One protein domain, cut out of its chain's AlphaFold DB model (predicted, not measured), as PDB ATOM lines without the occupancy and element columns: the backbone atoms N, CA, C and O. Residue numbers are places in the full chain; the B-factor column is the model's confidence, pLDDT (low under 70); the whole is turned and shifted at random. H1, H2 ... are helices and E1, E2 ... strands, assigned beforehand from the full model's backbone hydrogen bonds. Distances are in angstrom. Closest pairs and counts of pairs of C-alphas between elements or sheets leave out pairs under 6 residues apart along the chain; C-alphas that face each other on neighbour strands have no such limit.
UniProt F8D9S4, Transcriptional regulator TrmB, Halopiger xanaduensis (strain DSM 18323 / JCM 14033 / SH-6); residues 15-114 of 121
ATOM      1  N   GLU A  15     138.774 159.235 188.805       90.00
ATOM      2  CA  GLU A  15     139.923 160.085 189.124       90.00
ATOM      3  C   GLU A  15     140.003 161.332 188.233       90.00
ATOM      4  O   GLU A  15     140.186 162.429 188.753       90.00
ATOM      5  N   SER A  16     139.811 161.199 186.918       91.44
ATOM      6  CA  SER A  16     139.831 162.319 185.970       91.44
ATOM      7  C   SER A  16     138.715 163.319 186.260       91.44
ATOM      8  O   SER A  16     138.973 164.522 186.328       91.44
ATOM      9  N   ILE A  17     137.495 162.827 186.503       93.19
ATOM     10  CA  ILE A  17     136.333 163.669 186.820       93.19
ATOM     11  C   ILE A  17     136.542 164.391 188.147       93.19
ATOM     12  O   ILE A  17     136.418 165.612 188.207       93.19
ATOM     13  N   VAL A  18     136.898 163.668 189.212       92.81
ATOM     14  CA  VAL A  18     137.118 164.273 190.532       92.81
ATOM     15  C   VAL A  18     138.242 165.298 190.469       92.81
ATOM     16  O   VAL A  18     138.092 166.397 190.990       92.81
ATOM     17  N   ALA A  19     139.343 164.985 189.789       92.94
ATOM     18  CA  ALA A  19     140.465 165.900 189.689       92.94
ATOM     19  C   ALA A  19     140.118 167.147 188.847       92.94
ATOM     20  O   ALA A  19     140.612 168.236 189.139       92.94
ATOM     21  N   ALA A  20     139.270 167.017 187.821       95.00
ATOM     22  CA  ALA A  20     138.744 168.160 187.080       95.00
ATOM     23  C   ALA A  20     137.807 169.020 187.944       95.00
ATOM     24  O   ALA A  20     137.921 170.240 187.916       95.00
ATOM     25  N   LEU A  21     136.924 168.405 188.738       94.06
ATOM     26  CA  LEU A  21     135.988 169.118 189.612       94.06
ATOM     27  C   LEU A  21     136.650 169.724 190.857       94.06
ATOM     28  O   LEU A  21     136.145 170.712 191.379       94.06
ATOM     29  N   ASP A  22     137.774 169.186 191.328       95.75
ATOM     30  CA  ASP A  22     138.563 169.777 192.418       95.75
ATOM     31  C   ASP A  22     139.110 171.166 192.028       95.75
ATOM     32  O   ASP A  22     139.191 172.086 192.841       95.75
ATOM     33  N   ASP A  23     139.375 171.372 190.738       96.88
ATOM     34  CA  ASP A  23     139.931 172.602 190.186       96.88
ATOM     35  C   ASP A  23     138.890 173.736 190.102       96.88
ATOM     36  O   ASP A  23     137.909 173.660 189.359       96.88
ATOM     37  N   ASP A  24     139.109 174.831 190.842       97.00
ATOM     38  CA  ASP A  24     138.189 175.980 190.847       97.00
ATOM     39  C   ASP A  24     138.005 176.602 189.455       97.00
ATOM     40  O   ASP A  24     136.905 177.042 189.122       97.00
ATOM     41  N   ALA A  25     139.054 176.638 188.626       96.88
ATOM     42  CA  ALA A  25     138.958 177.221 187.290       96.88
ATOM     43  C   ALA A  25     138.115 176.337 186.361       96.88
ATOM     44  O   ALA A  25     137.302 176.859 185.605       96.88
ATOM     45  N   CYS A  26     138.242 175.011 186.462       97.06
ATOM     46  CA  CYS A  26     137.358 174.087 185.750       97.06
ATOM     47  C   CYS A  26     135.892 174.289 186.150       97.06
ATOM     48  O   CYS A  26     135.028 174.360 185.279       97.06
ATOM     49  N   ARG A  27     135.605 174.436 187.451       96.19
ATOM     50  CA  ARG A  27     134.241 174.691 187.942       96.19
ATOM     51  C   ARG A  27     133.663 176.007 187.415       96.19
ATOM     52  O   ARG A  27     132.498 176.030 187.031       96.19
ATOM     53  N   ARG A  28     134.461 177.080 187.351       97.25
ATOM     54  CA  ARG A  28     134.031 178.355 186.739       97.25
ATOM     55  C   ARG A  28     133.757 178.213 185.246       97.25
ATOM     56  O   ARG A  28     132.738 178.698 184.782       97.25
ATOM     57  N   ILE A  29     134.621 177.501 184.523       96.69
ATOM     58  CA  ILE A  29     134.426 177.229 183.092       96.69
ATOM     59  C   ILE A  29     133.124 176.458 182.853       96.69
ATOM     60  O   ILE A  29     132.348 176.843 181.991       96.69
ATOM     61  N   ILE A  30     132.841 175.411 183.634       95.25
ATOM     62  CA  ILE A  30     131.570 174.673 183.529       95.25
ATOM     63  C   ILE A  30     130.375 175.610 183.764       95.25
ATOM     64  O   ILE A  30     129.393 175.528 183.036       95.25
ATOM     65  N   ALA A  31     130.463 176.502 184.755       94.56
ATOM     66  CA  ALA A  31     129.364 177.390 185.128       94.56
ATOM     67  C   ALA A  31     128.992 178.418 184.045       94.56
ATOM     68  O   ALA A  31     127.840 178.831 184.003       94.56
ATOM     69  N   VAL A  32     129.934 178.821 183.182       96.06
ATOM     70  CA  VAL A  32     129.666 179.774 182.084       96.06
ATOM     71  C   VAL A  32     129.210 179.092 180.790       96.06
ATOM     72  O   VAL A  32     128.722 179.752 179.880       96.06
ATOM     73  N   LEU A  33     129.344 177.766 180.689       92.56
ATOM     74  CA  LEU A  33     128.986 176.981 179.502       92.56
ATOM     75  C   LEU A  33     127.483 176.647 179.436       92.56
ATOM     76  O   LEU A  33     127.108 175.516 179.115       92.56
ATOM     77  N   GLU A  34     126.621 177.626 179.720       85.88
ATOM     78  CA  GLU A  34     125.168 177.515 179.512       85.88
ATOM     79  C   GLU A  34     124.823 177.461 178.009       85.88
ATOM     80  O   GLU A  34     123.921 176.735 177.589       85.88
ATOM     81  N   GLU A  35     125.605 178.161 177.181       86.06
ATOM     82  CA  GLU A  35     125.520 178.183 175.717       86.06
ATOM     83  C   GLU A  35     126.886 177.852 175.069       86.06
ATOM     84  O   GLU A  35     127.914 177.859 175.749       86.06
ATOM     85  N   PRO A  36     126.948 177.527 173.758       90.75
ATOM     86  CA  PRO A  36     128.215 177.249 173.083       90.75
ATOM     87  C   PRO A  36     129.128 178.481 172.986       90.75
ATOM     88  O   PRO A  36     128.849 179.392 172.203       90.75
ATOM     89  N   LEU A  37     130.266 178.456 173.686       92.75
ATOM     90  CA  LEU A  37     131.233 179.562 173.748       92.75
ATOM     91  C   LEU A  37     132.601 179.179 173.176       92.75
ATOM     92  O   LEU A  37     133.034 178.030 173.251       92.75
ATOM     93  N   THR A  38     133.317 180.144 172.612       93.81
ATOM     94  CA  THR A  38     134.721 179.991 172.203       93.81
ATOM     95  C   THR A  38     135.667 180.063 173.401       93.81
ATOM     96  O   THR A  38     135.323 180.595 174.451       93.81
ATOM     97  N   ALA A  39     136.900 179.569 173.251       94.38
ATOM     98  CA  ALA A  39     137.900 179.628 174.323       94.38
ATOM     99  C   ALA A  39     138.185 181.062 174.822       94.38
ATOM    100  O   ALA A  39     138.457 181.246 176.007       94.38
ATOM    101  N   ASP A  40     138.112 182.062 173.936       95.25
ATOM    102  CA  ASP A  40     138.269 183.473 174.302       95.25
ATOM    103  C   ASP A  40     137.101 183.970 175.166       95.25
ATOM    104  O   ASP A  40     137.335 184.594 176.195       95.25
ATOM    105  N   GLU A  41     135.860 183.654 174.782       95.50
ATOM    106  CA  GLU A  41     134.657 184.020 175.547       95.50
ATOM    107  C   GLU A  41     134.651 183.332 176.917       95.50
ATOM    108  O   GLU A  41     134.405 183.969 177.933       95.50
ATOM    109  N   ILE A  42     135.025 182.051 176.968       96.81
ATOM    110  CA  ILE A  42     135.146 181.299 178.223       96.81
ATOM    111  C   ILE A  42     136.195 181.929 179.145       96.81
ATOM    112  O   ILE A  42     135.993 181.982 180.353       96.81
ATOM    113  N   ALA A  43     137.332 182.367 178.599       97.19
ATOM    114  CA  ALA A  43     138.388 182.997 179.385       97.19
ATOM    115  C   ALA A  43     137.922 184.313 180.028       97.19
ATOM    116  O   ALA A  43     138.250 184.565 181.187       97.19
ATOM    117  N   ASP A  44     137.156 185.114 179.285       97.19
ATOM    118  CA  ASP A  44     136.598 186.382 179.755       97.19
ATOM    119  C   ASP A  44     135.520 186.155 180.829       97.19
ATOM    120  O   ASP A  44     135.672 186.603 181.964       97.19
ATOM    121  N   GLU A  45     134.497 185.354 180.518       97.06
ATOM    122  CA  GLU A  45     133.346 185.113 181.401       97.06
ATOM    123  C   GLU A  45     133.727 184.346 182.680       97.06
ATOM    124  O   GLU A  45     133.209 184.619 183.765       97.06
ATOM    125  N   ALA A  46     134.652 183.382 182.590       96.44
ATOM    126  CA  ALA A  46     135.090 182.601 183.748       96.44
ATOM    127  C   ALA A  46     136.172 183.304 184.593       96.44
ATOM    128  O   ALA A  46     136.571 182.752 185.627       96.44
ATOM    129  N   ASP A  47     136.664 184.473 184.156       96.56
ATOM    130  CA  ASP A  47     137.813 185.188 184.730       96.56
ATOM    131  C   ASP A  47     139.046 184.269 184.874       96.56
ATOM    132  O   ASP A  47     139.662 184.116 185.936       96.56
ATOM    133  N   VAL A  48     139.383 183.568 183.783       96.00
ATOM    134  CA  VAL A  48     140.520 182.640 183.710       96.00
ATOM    135  C   VAL A  48     141.449 183.074 182.576       96.00
ATOM    136  O   VAL A  48     141.001 183.238 181.445       96.00
ATOM    137  N   PRO A  49     142.772 183.194 182.808       97.25
ATOM    138  CA  PRO A  49     143.705 183.526 181.736       97.25
ATOM    139  C   PRO A  49     143.586 182.552 180.560       97.25
ATOM    140  O   PRO A  49     143.632 181.341 180.769       97.25
ATOM    141  N   LEU A  50     143.548 183.061 179.326       95.75
ATOM    142  CA  LEU A  50     143.342 182.251 178.115       95.75
ATOM    143  C   LEU A  50     144.280 181.032 178.009       95.75
ATOM    144  O   LEU A  50     143.862 179.937 177.640       95.75
ATOM    145  N   SER A  51     145.552 181.186 178.392       93.00
ATOM    146  CA  SER A  51     146.534 180.089 178.396       93.00
ATOM    147  C   SER A  51     146.214 178.984 179.409       93.00
ATOM    148  O   SER A  51     146.583 177.827 179.200       93.00
ATOM    149  N   SER A  52     145.539 179.333 180.505       95.12
ATOM    150  CA  SER A  52     144.996 178.392 181.479       95.12
ATOM    151  C   SER A  52     143.697 177.787 180.960       95.12
ATOM    152  O   SER A  52     143.546 176.575 181.065       95.12
ATOM    153  N   THR A  53     142.817 178.580 180.342       96.69
ATOM    154  CA  THR A  53     141.538 178.125 179.774       96.69
ATOM    155  C   THR A  53     141.722 176.949 178.825       96.69
ATOM    156  O   THR A  53     141.097 175.918 179.037       96.69
ATOM    157  N   TYR A  54     142.657 177.021 177.870       94.50
ATOM    158  CA  TYR A  54     142.954 175.887 176.981       94.50
ATOM    159  C   TYR A  54     143.327 174.606 177.739       94.50
ATOM    160  O   TYR A  54     142.826 173.535 177.418       94.50
ATOM    161  N   LYS A  55     144.156 174.708 178.786       95.62
ATOM    162  CA  LYS A  55     144.557 173.547 179.601       95.62
ATOM    163  C   LYS A  55     143.401 172.983 180.425       95.62
ATOM    164  O   LYS A  55     143.363 171.788 180.691       95.62
ATOM    165  N   LYS A  56     142.489 173.842 180.889       96.44
ATOM    166  CA  LYS A  56     141.301 173.405 181.631       96.44
ATOM    167  C   LYS A  56     140.275 172.771 180.698       96.44
ATOM    168  O   LYS A  56     139.704 171.758 181.071       96.44
ATOM    169  N   LEU A  57     140.086 173.317 179.498       95.62
ATOM    170  CA  LEU A  57     139.221 172.732 178.474       95.62
ATOM    171  C   LEU A  57     139.711 171.351 178.045       95.62
ATOM    172  O   LEU A  57     138.900 170.438 177.981       95.62
ATOM    173  N   ASP A  58     141.018 171.185 177.840       92.94
ATOM    174  CA  ASP A  58     141.646 169.886 177.565       92.94
ATOM    175  C   ASP A  58     141.339 168.876 178.683       92.94
ATOM    176  O   ASP A  58     140.745 167.831 178.443       92.94
ATOM    177  N   ARG A  59     141.575 169.268 179.942       94.88
ATOM    178  CA  ARG A  59     141.259 168.438 181.115       94.88
ATOM    179  C   ARG A  59     139.772 168.090 181.239       94.88
ATOM    180  O   ARG A  59     139.429 166.997 181.678       94.88
ATOM    181  N   LEU A  60     138.887 169.032 180.927       95.19
ATOM    182  CA  LEU A  60     137.439 168.828 180.967       95.19
ATOM    183  C   LEU A  60     136.960 167.931 179.820       95.19
ATOM    184  O   LEU A  60     136.026 167.158 180.021       95.19
ATOM    185  N   ALA A  61     137.598 168.014 178.654       92.12
ATOM    186  CA  ALA A  61     137.341 167.139 177.517       92.12
ATOM    187  C   ALA A  61     137.837 165.711 177.782       92.12
ATOM    188  O   ALA A  61     137.088 164.764 177.559       92.12
ATOM    189  N   ASP A  62     139.030 165.553 178.361       91.25
ATOM    190  CA  ASP A  62     139.542 164.259 178.839       91.25
ATOM    191  C   ASP A  62     138.635 163.638 179.913       91.25
ATOM    192  O   ASP A  62     138.540 162.417 180.029       91.25
ATOM    193  N   ALA A  63     137.967 164.482 180.710       92.00
ATOM    194  CA  ALA A  63     136.977 164.078 181.703       92.00
ATOM    195  C   ALA A  63     135.567 163.835 181.113       92.00
ATOM    196  O   ALA A  63     134.640 163.526 181.861       92.00
ATOM    197  N   ASP A  64     135.390 164.002 179.800       90.94
ATOM    198  CA  ASP A  64     134.109 163.942 179.082       90.94
ATOM    199  C   ASP A  64     133.007 164.848 179.689       90.94
ATOM    200  O   ASP A  64     131.804 164.574 179.608       90.94
ATOM    201  N   LEU A  65     133.433 165.950 180.323       92.50
ATOM    202  CA  LEU A  65     132.584 166.977 180.940       92.50
ATOM    203  C   LEU A  65     132.297 168.138 179.983       92.50
ATOM    204  O   LEU A  65     131.292 168.833 180.133       92.50
ATOM    205  N   VAL A  66     133.171 168.357 179.001       93.50
ATOM    206  CA  VAL A  66     133.032 169.377 177.957       93.50
ATOM    207  C   VAL A  66     133.313 168.739 176.604       93.50
ATOM    208  O   VAL A  66     134.187 167.889 176.481       93.50
ATOM    209  N   THR A  67     132.591 169.166 175.573       91.12
ATOM    210  CA  THR A  67     132.843 168.742 174.193       91.12
ATOM    211  C   THR A  67     132.861 169.937 173.249       91.12
ATOM    212  O   THR A  67     132.299 170.994 173.548       91.12
ATOM    213  N   GLU A  68     133.521 169.782 172.105       88.75
ATOM    214  CA  GLU A  68     133.503 170.780 171.043       88.75
ATOM    215  C   GLU A  68     132.172 170.684 170.279       88.75
ATOM    216  O   GLU A  68     131.810 169.640 169.730       88.75
ATOM    217  N   ALA A  69     131.420 171.784 170.245       77.00
ATOM    218  CA  ALA A  69     130.200 171.918 169.468       77.00
ATOM    219  C   ALA A  69     130.574 171.949 167.978       77.00
ATOM    220  O   ALA A  69     130.845 173.004 167.400       77.00
ATOM    221  N   ASN A  70     130.606 170.770 167.356       59.69
ATOM    222  CA  ASN A  70     130.863 170.603 165.930       59.69
ATOM    223  C   ASN A  70     129.666 171.107 165.107       59.69
ATOM    224  O   ASN A  70     128.858 170.335 164.593       59.69
ATOM    225  N   GLY A  71     129.545 172.428 164.986       50.50
ATOM    226  CA  GLY A  71     128.722 173.057 163.964       50.50
ATOM    227  C   GLY A  71     129.327 172.751 162.597       50.50
ATOM    228  O   GLY A  71     130.508 173.001 162.365       50.50
ATOM    229  N   ILE A  72     128.528 172.168 161.709       46.62
ATOM    230  CA  ILE A  72     128.878 171.813 160.330       46.62
ATOM    231  C   ILE A  72     129.733 172.924 159.697       46.62
ATOM    232  O   ILE A  72     129.289 174.054 159.502       46.62
ATOM    233  N   ARG A  73     130.994 172.593 159.411       46.66
ATOM    234  CA  ARG A  73     132.014 173.528 158.936       46.66
ATOM    235  C   ARG A  73     131.637 174.076 157.556       46.66
ATOM    236  O   ARG A  73     131.597 173.329 156.582       46.66
ATOM    237  N   GLN A  74     131.422 175.386 157.467       50.28
ATOM    238  CA  GLN A  74     131.499 176.139 156.207       50.28
ATOM    239  C   GLN A  74     132.744 177.047 156.152       50.28
ATOM    240  O   GLN A  74     133.029 177.593 155.093       50.28
ATOM    241  N   ASP A  75     133.537 177.167 157.232       56.16
ATOM    242  CA  ASP A  75     134.723 178.036 157.252       56.16
ATOM    243  C   ASP A  75     135.937 177.380 157.952       56.16
ATOM    244  O   ASP A  75     135.815 176.867 159.071       56.16
ATOM    245  N   PRO A  76     137.127 177.345 157.320       58.25
ATOM    246  CA  PRO A  76     138.344 176.812 157.923       58.25
ATOM    247  C   PRO A  76     138.886 177.624 159.109       58.25
ATOM    248  O   PRO A  76     139.677 177.061 159.864       58.25
ATOM    249  N   ASN A  77     138.460 178.879 159.284       63.16
ATOM    250  CA  ASN A  77     138.916 179.813 160.316       63.16
ATOM    251  C   ASN A  77     137.884 180.047 161.438       63.16
ATOM    252  O   ASN A  77     138.073 180.925 162.283       63.16
ATOM    253  N   ALA A  78     136.779 179.296 161.457       68.88
ATOM    254  CA  ALA A  78     135.828 179.360 162.562       68.88
ATOM    255  C   ALA A  78     136.497 178.885 163.863       68.88
ATOM    256  O   ALA A  78     137.108 177.816 163.902       68.88
ATOM    257  N   LYS A  79     136.384 179.686 164.929       79.06
ATOM    258  CA  LYS A  79     136.869 179.310 166.262       79.06
ATOM    259  C   LYS A  79     136.026 178.160 166.817       79.06
ATOM    260  O   LYS A  79     134.797 178.230 166.770       79.06
ATOM    261  N   SER A  80     136.697 177.159 167.382       85.69
ATOM    262  CA  SER A  80     136.080 176.067 168.136       85.69
ATOM    263  C   SER A  80     135.177 176.610 169.237       85.69
ATOM    264  O   SER A  80     135.579 177.501 169.993       85.69
ATOM    265  N   ARG A  81     133.960 176.069 169.319       90.38
ATOM    266  CA  ARG A  81     133.004 176.359 170.389       90.38
ATOM    267  C   ARG A  81     132.881 175.146 171.287       90.38
ATOM    268  O   ARG A  81     132.892 174.025 170.795       90.38
ATOM    269  N   TYR A  82     132.727 175.366 172.577       92.12
ATOM    270  CA  TYR A  82     132.657 174.330 173.593       92.12
ATOM    271  C   TYR A  82     131.299 174.366 174.273       92.12
ATOM    272  O   TYR A  82     130.685 175.425 174.389       92.12
ATOM    273  N   VAL A  83     130.833 173.204 174.718       92.06
ATOM    274  CA  VAL A  83     129.593 173.043 175.480       92.06
ATOM    275  C   VAL A  83     129.807 172.053 176.617       92.06
ATOM    276  O   VAL A  83     130.562 171.090 176.464       92.06
ATOM    277  N   ALA A  84     129.107 172.250 177.734       92.44
ATOM    278  CA  ALA A  84     129.018 171.228 178.769       92.44
ATOM    279  C   ALA A  84     128.355 169.955 178.206       92.44
ATOM    280  O   ALA A  84     127.386 170.019 177.439       92.44
ATOM    281  N   ASN A  85     128.902 168.797 178.574       91.31
ATOM    282  CA  ASN A  85     128.480 167.476 178.100       91.31
ATOM    283  C   ASN A  85     127.837 166.633 179.217       91.31
ATOM    284  O   ASN A  85     127.974 165.413 179.244       91.31
ATOM    285  N   PHE A  86     127.183 167.272 180.190       90.69
ATOM    286  CA  PHE A  86     126.476 166.599 181.280       90.69
ATOM    287  C   PHE A  86     125.478 167.547 181.953       90.69
ATOM    288  O   PHE A  86     125.660 168.761 181.932       90.69
ATOM    289  N   ASP A  87     124.461 166.978 182.594       89.12
ATOM    290  CA  ASP A  87     123.555 167.673 183.525       89.12
ATOM    291  C   ASP A  87     123.682 167.132 184.958       89.12
ATOM    292  O   ASP A  87     123.323 167.800 185.929       89.12
ATOM    293  N   ARG A  88     124.215 165.911 185.108       90.06
ATOM    294  CA  ARG A  88     124.323 165.229 186.397       90.06
ATOM    295  C   ARG A  88     125.587 164.389 186.484       90.06
ATOM    296  O   ARG A  88     125.933 163.673 185.554       90.06
ATOM    297  N   ILE A  89     126.208 164.399 187.659       91.06
ATOM    298  CA  ILE A  89     127.257 163.453 188.044       91.06
ATOM    299  C   ILE A  89     126.820 162.785 189.346       91.06
ATOM    300  O   ILE A  89     126.473 163.469 190.310       91.06
ATOM    301  N   ALA A  90     126.820 161.455 189.377       91.19
ATOM    302  CA  ALA A  90     126.542 160.666 190.571       91.19
ATOM    303  C   ALA A  90     127.746 159.782 190.906       91.19
ATOM    304  O   ALA A  90     128.313 159.137 190.031       91.19
ATOM    305  N   ILE A  91     128.127 159.754 192.184       91.25
ATOM    306  CA  ILE A  91     129.173 158.869 192.699       91.25
ATOM    307  C   ILE A  91     128.499 157.834 193.592       91.25
ATOM    308  O   ILE A  91     127.884 158.179 194.601       91.25
ATOM    309  N   ASN A  92     128.633 156.567 193.218       90.94
ATOM    310  CA  ASN A  92     127.996 155.438 193.880       90.94
ATOM    311  C   ASN A  92     129.054 154.537 194.526       90.94
ATOM    312  O   ASN A  92     130.081 154.243 193.917       90.94
ATOM    313  N   LEU A  93     128.798 154.071 195.751       93.00
ATOM    314  CA  LEU A  93     129.601 153.036 196.405       93.00
ATOM    315  C   LEU A  93     128.888 151.692 196.248       93.00
ATOM    316  O   LEU A  93     127.817 151.498 196.821       93.00
ATOM    317  N   GLY A  94     129.471 150.787 195.465       89.94
ATOM    318  CA  GLY A  94     128.926 149.446 195.267       89.94
ATOM    319  C   GLY A  94     129.109 148.536 196.483       89.94
ATOM    320  O   GLY A  94     129.923 148.804 197.370       89.94
ATOM    321  N   ASP A  95     128.389 147.413 196.492       93.31
ATOM    322  CA  ASP A  95     128.486 146.380 197.536       93.31
ATOM    323  C   ASP A  95     129.895 145.773 197.648       93.31
ATOM    324  O   ASP A  95     130.334 145.349 198.717       93.31
ATOM    325  N   ASP A  96     130.645 145.792 196.547       93.75
ATOM    326  CA  ASP A  96     132.053 145.410 196.447       93.75
ATOM    327  C   ASP A  96     133.019 146.463 197.019       93.75
ATOM    328  O   ASP A  96     134.237 146.302 196.932       93.75
ATOM    329  N   ARG A  97     132.493 147.532 197.633       91.00
ATOM    330  CA  ARG A  97     133.236 148.691 198.151       91.00
ATOM    331  C   ARG A  97     134.040 149.428 197.075       91.00
ATOM    332  O   ARG A  97     135.037 150.075 197.401       91.00
ATOM    333  N   THR A  98     133.610 149.358 195.816       89.88
ATOM    334  CA  THR A  98     134.207 150.129 194.719       89.88
ATOM    335  C   THR A  98     133.367 151.366 194.418       89.88
ATOM    336  O   THR A  98     132.133 151.327 194.453       89.88
ATOM    337  N   LEU A  99     134.043 152.489 194.169       88.31
ATOM    338  CA  LEU A  99     133.393 153.721 193.735       88.31
ATOM    339  C   LEU A  99     133.170 153.666 192.225       88.31
ATOM    340  O   LEU A  99     134.081 153.323 191.474       88.31
ATOM    341  N   ARG A 100     131.966 154.033 191.795       88.00
ATOM    342  CA  ARG A 100     131.580 154.166 190.390       88.00
ATOM    343  C   ARG A 100     131.043 155.568 190.152       88.00
ATOM    344  O   ARG A 100     130.446 156.158 191.054       88.00
ATOM    345  N   VAL A 101     131.286 156.091 188.958       88.25
ATOM    346  CA  VAL A 101     130.774 157.388 188.525       88.25
ATOM    347  C   VAL A 101     129.775 157.175 187.399       88.25
ATOM    348  O   VAL A 101     130.045 156.435 186.458       88.25
ATOM    349  N   ASP A 102     128.628 157.824 187.516       88.81
ATOM    350  CA  ASP A 102     127.575 157.825 186.511       88.81
ATOM    351  C   ASP A 102     127.366 159.267 186.041       88.81
ATOM    352  O   ASP A 102     127.071 160.157 186.848       88.81
ATOM    353  N   ILE A 103     127.523 159.500 184.738       88.25
ATOM    354  CA  ILE A 103     127.303 160.808 184.113       88.25
ATOM    355  C   ILE A 103     125.945 160.787 183.411       88.25
ATOM    356  O   ILE A 103     125.718 160.025 182.472       88.25
ATOM    357  N   GLY A 104     125.031 161.628 183.886       87.19
ATOM    358  CA  GLY A 104     123.755 161.901 183.240       87.19
ATOM    359  C   GLY A 104     123.920 162.953 182.149       87.19
ATOM    360  O   GLY A 104     124.597 163.965 182.353       87.19
ATOM    361  N   ARG A 105     123.310 162.678 180.994       85.81
ATOM    362  CA  ARG A 105     123.200 163.598 179.863       85.81
ATOM    363  C   ARG A 105     121.744 163.663 179.436       85.81
ATOM    364  O   ARG A 105     121.194 162.660 178.973       85.81
ATOM    365  N   GLU A 106     121.124 164.829 179.537       73.38
ATOM    366  CA  GLU A 106     119.877 165.097 178.852       73.38
ATOM    367  C   GLU A 106     120.163 164.911 177.367       73.38
ATOM    368  O   GLU A 106     121.070 165.526 176.796       73.38
ATOM    369  N   LYS A 107     119.425 163.997 176.731       54.78
ATOM    370  CA  LYS A 107     119.469 163.875 175.282       54.78
ATOM    371  C   LYS A 107     118.997 165.220 174.742       54.78
ATOM    372  O   LYS A 107     117.789 165.427 174.631       54.78
ATOM    373  N   ARG A 108     119.937 166.100 174.371       54.00
ATOM    374  CA  ARG A 108     119.702 167.156 173.384       54.00
ATOM    375  C   ARG A 108     119.362 166.424 172.104       54.00
ATOM    376  O   ARG A 108     120.221 166.046 171.309       54.00
ATOM    377  N   THR A 109     118.107 166.010 172.033       41.22
ATOM    378  CA  THR A 109     117.646 165.132 170.990       41.22
ATOM    379  C   THR A 109     117.701 165.991 169.751       41.22
ATOM    380  O   THR A 109     117.089 167.050 169.704       41.22
ATOM    381  N   SER A 110     118.427 165.523 168.739       48.75
ATOM    382  CA  SER A 110     118.451 166.111 167.398       48.75
ATOM    383  C   SER A 110     117.054 166.443 166.839       48.75
ATOM    384  O   SER A 110     116.965 167.154 165.847       48.75
ATOM    385  N   LEU A 111     115.981 165.936 167.455       45.78
ATOM    386  CA  LEU A 111     114.586 166.284 167.208       45.78
ATOM    387  C   LEU A 111     114.265 167.778 167.369       45.78
ATOM    388  O   LEU A 111     113.411 168.237 166.625       45.78
ATOM    389  N   ASP A 112     114.976 168.554 168.194       47.50
ATOM    390  CA  ASP A 112     114.755 170.015 168.240       47.50
ATOM    391  C   ASP A 112     115.252 170.737 166.975       47.50
ATOM    392  O   ASP A 112     114.816 171.847 166.692       47.50
ATOM    393  N   LEU A 113     116.108 170.096 166.165       51.50
ATOM    394  CA  LEU A 113     116.568 170.631 164.876       51.50
ATOM    395  C   LEU A 113     115.596 170.316 163.724       51.50
ATOM    396  O   LEU A 113     115.639 170.969 162.685       51.50
ATOM    397  N   PHE A 114     114.726 169.315 163.889       51.12
ATOM    398  CA  PHE A 114     113.736 168.930 162.877       51.12
ATOM    399  C   PHE A 114     112.356 169.555 163.116       51.12
ATOM    400  O   PHE A 114     111.546 169.583 162.192       51.12
TER     401      PHE A 114
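Overview. This is residues 15 to 114 of the 121 residues of the protein "Transcriptional regulator TrmB" of Halopiger xanaduensis (strain DSM 18323 / JCM 14033 / SH-6) (UniProt F8D9S4). A long two-stranded hairpin, E3 and E4, reaches away from a body in which three helices, H2, H3 and H4, cross one another over one side of a small hairpin, E1 and E2, while a fourth, H1, packs on H4 and stays apart from E1 and E2. Loop residues 72 to 77 stick out at one end of the longest axis, with the turn between E3 and E4 at the other end, and the tail, residues 109 to 114, of which 110 to 113 belong to H5, sticks out sideways, away from H1 to H4. The printed part has 100 residues, with five named helices and four named strands in the order H1 H2 H3 H4 E1 E2 E3 E4 H5; its class is mixed, helices and strands, and it has two antiparallel sheets of two strands, E1 with E2 and E3 with E4. It is only just compact, close to loose, with a radius of gyration of the C-alphas of 15.2 A, and flat, 51 by 38 by 20 A.

Along the chain. E3, residues 88 to 93, is 16.6 A long; E4, 99 to 104, is 16.4 A. E1 is 66 to 68 and E2 81 to 84. H4, 50 to 62, is 18.4 A; H1 is 15 to 22, starting at C-alpha 15 (139.923, 160.085, 189.124), H2 24 to 32, H3 39 to 45. H5, 110 to 113, ends at (116.568, 170.631, 164.876).

Arrangement. In the hairpin of E3 and E4, N 90 and O 102 are 2.9 A apart; in that of E1 and E2, N 67 and O 83 are 2.9 A apart, both within hydrogen-bond range. H4 touches H2, about perpendicular at 84 degrees, closest C-alphas Cys 26 and Lys 56, 5.7 A. H1 and H2 only just touch, only at the corner, with 3 pairs of C-alphas within 8 A. Every O i to N i+4 pair is within range in H1, H2 and H3, and 8 of 9 in H4; H5 is too short for one.

Size, cuts and confidence. The C-alphas farthest apart, Asp 75 and Asp 95, are 51.6 A apart. The printed part has no cut. The link E1 to E2 is long. Residues 70 to 78 and 107 to 114 have pLDDT under 70.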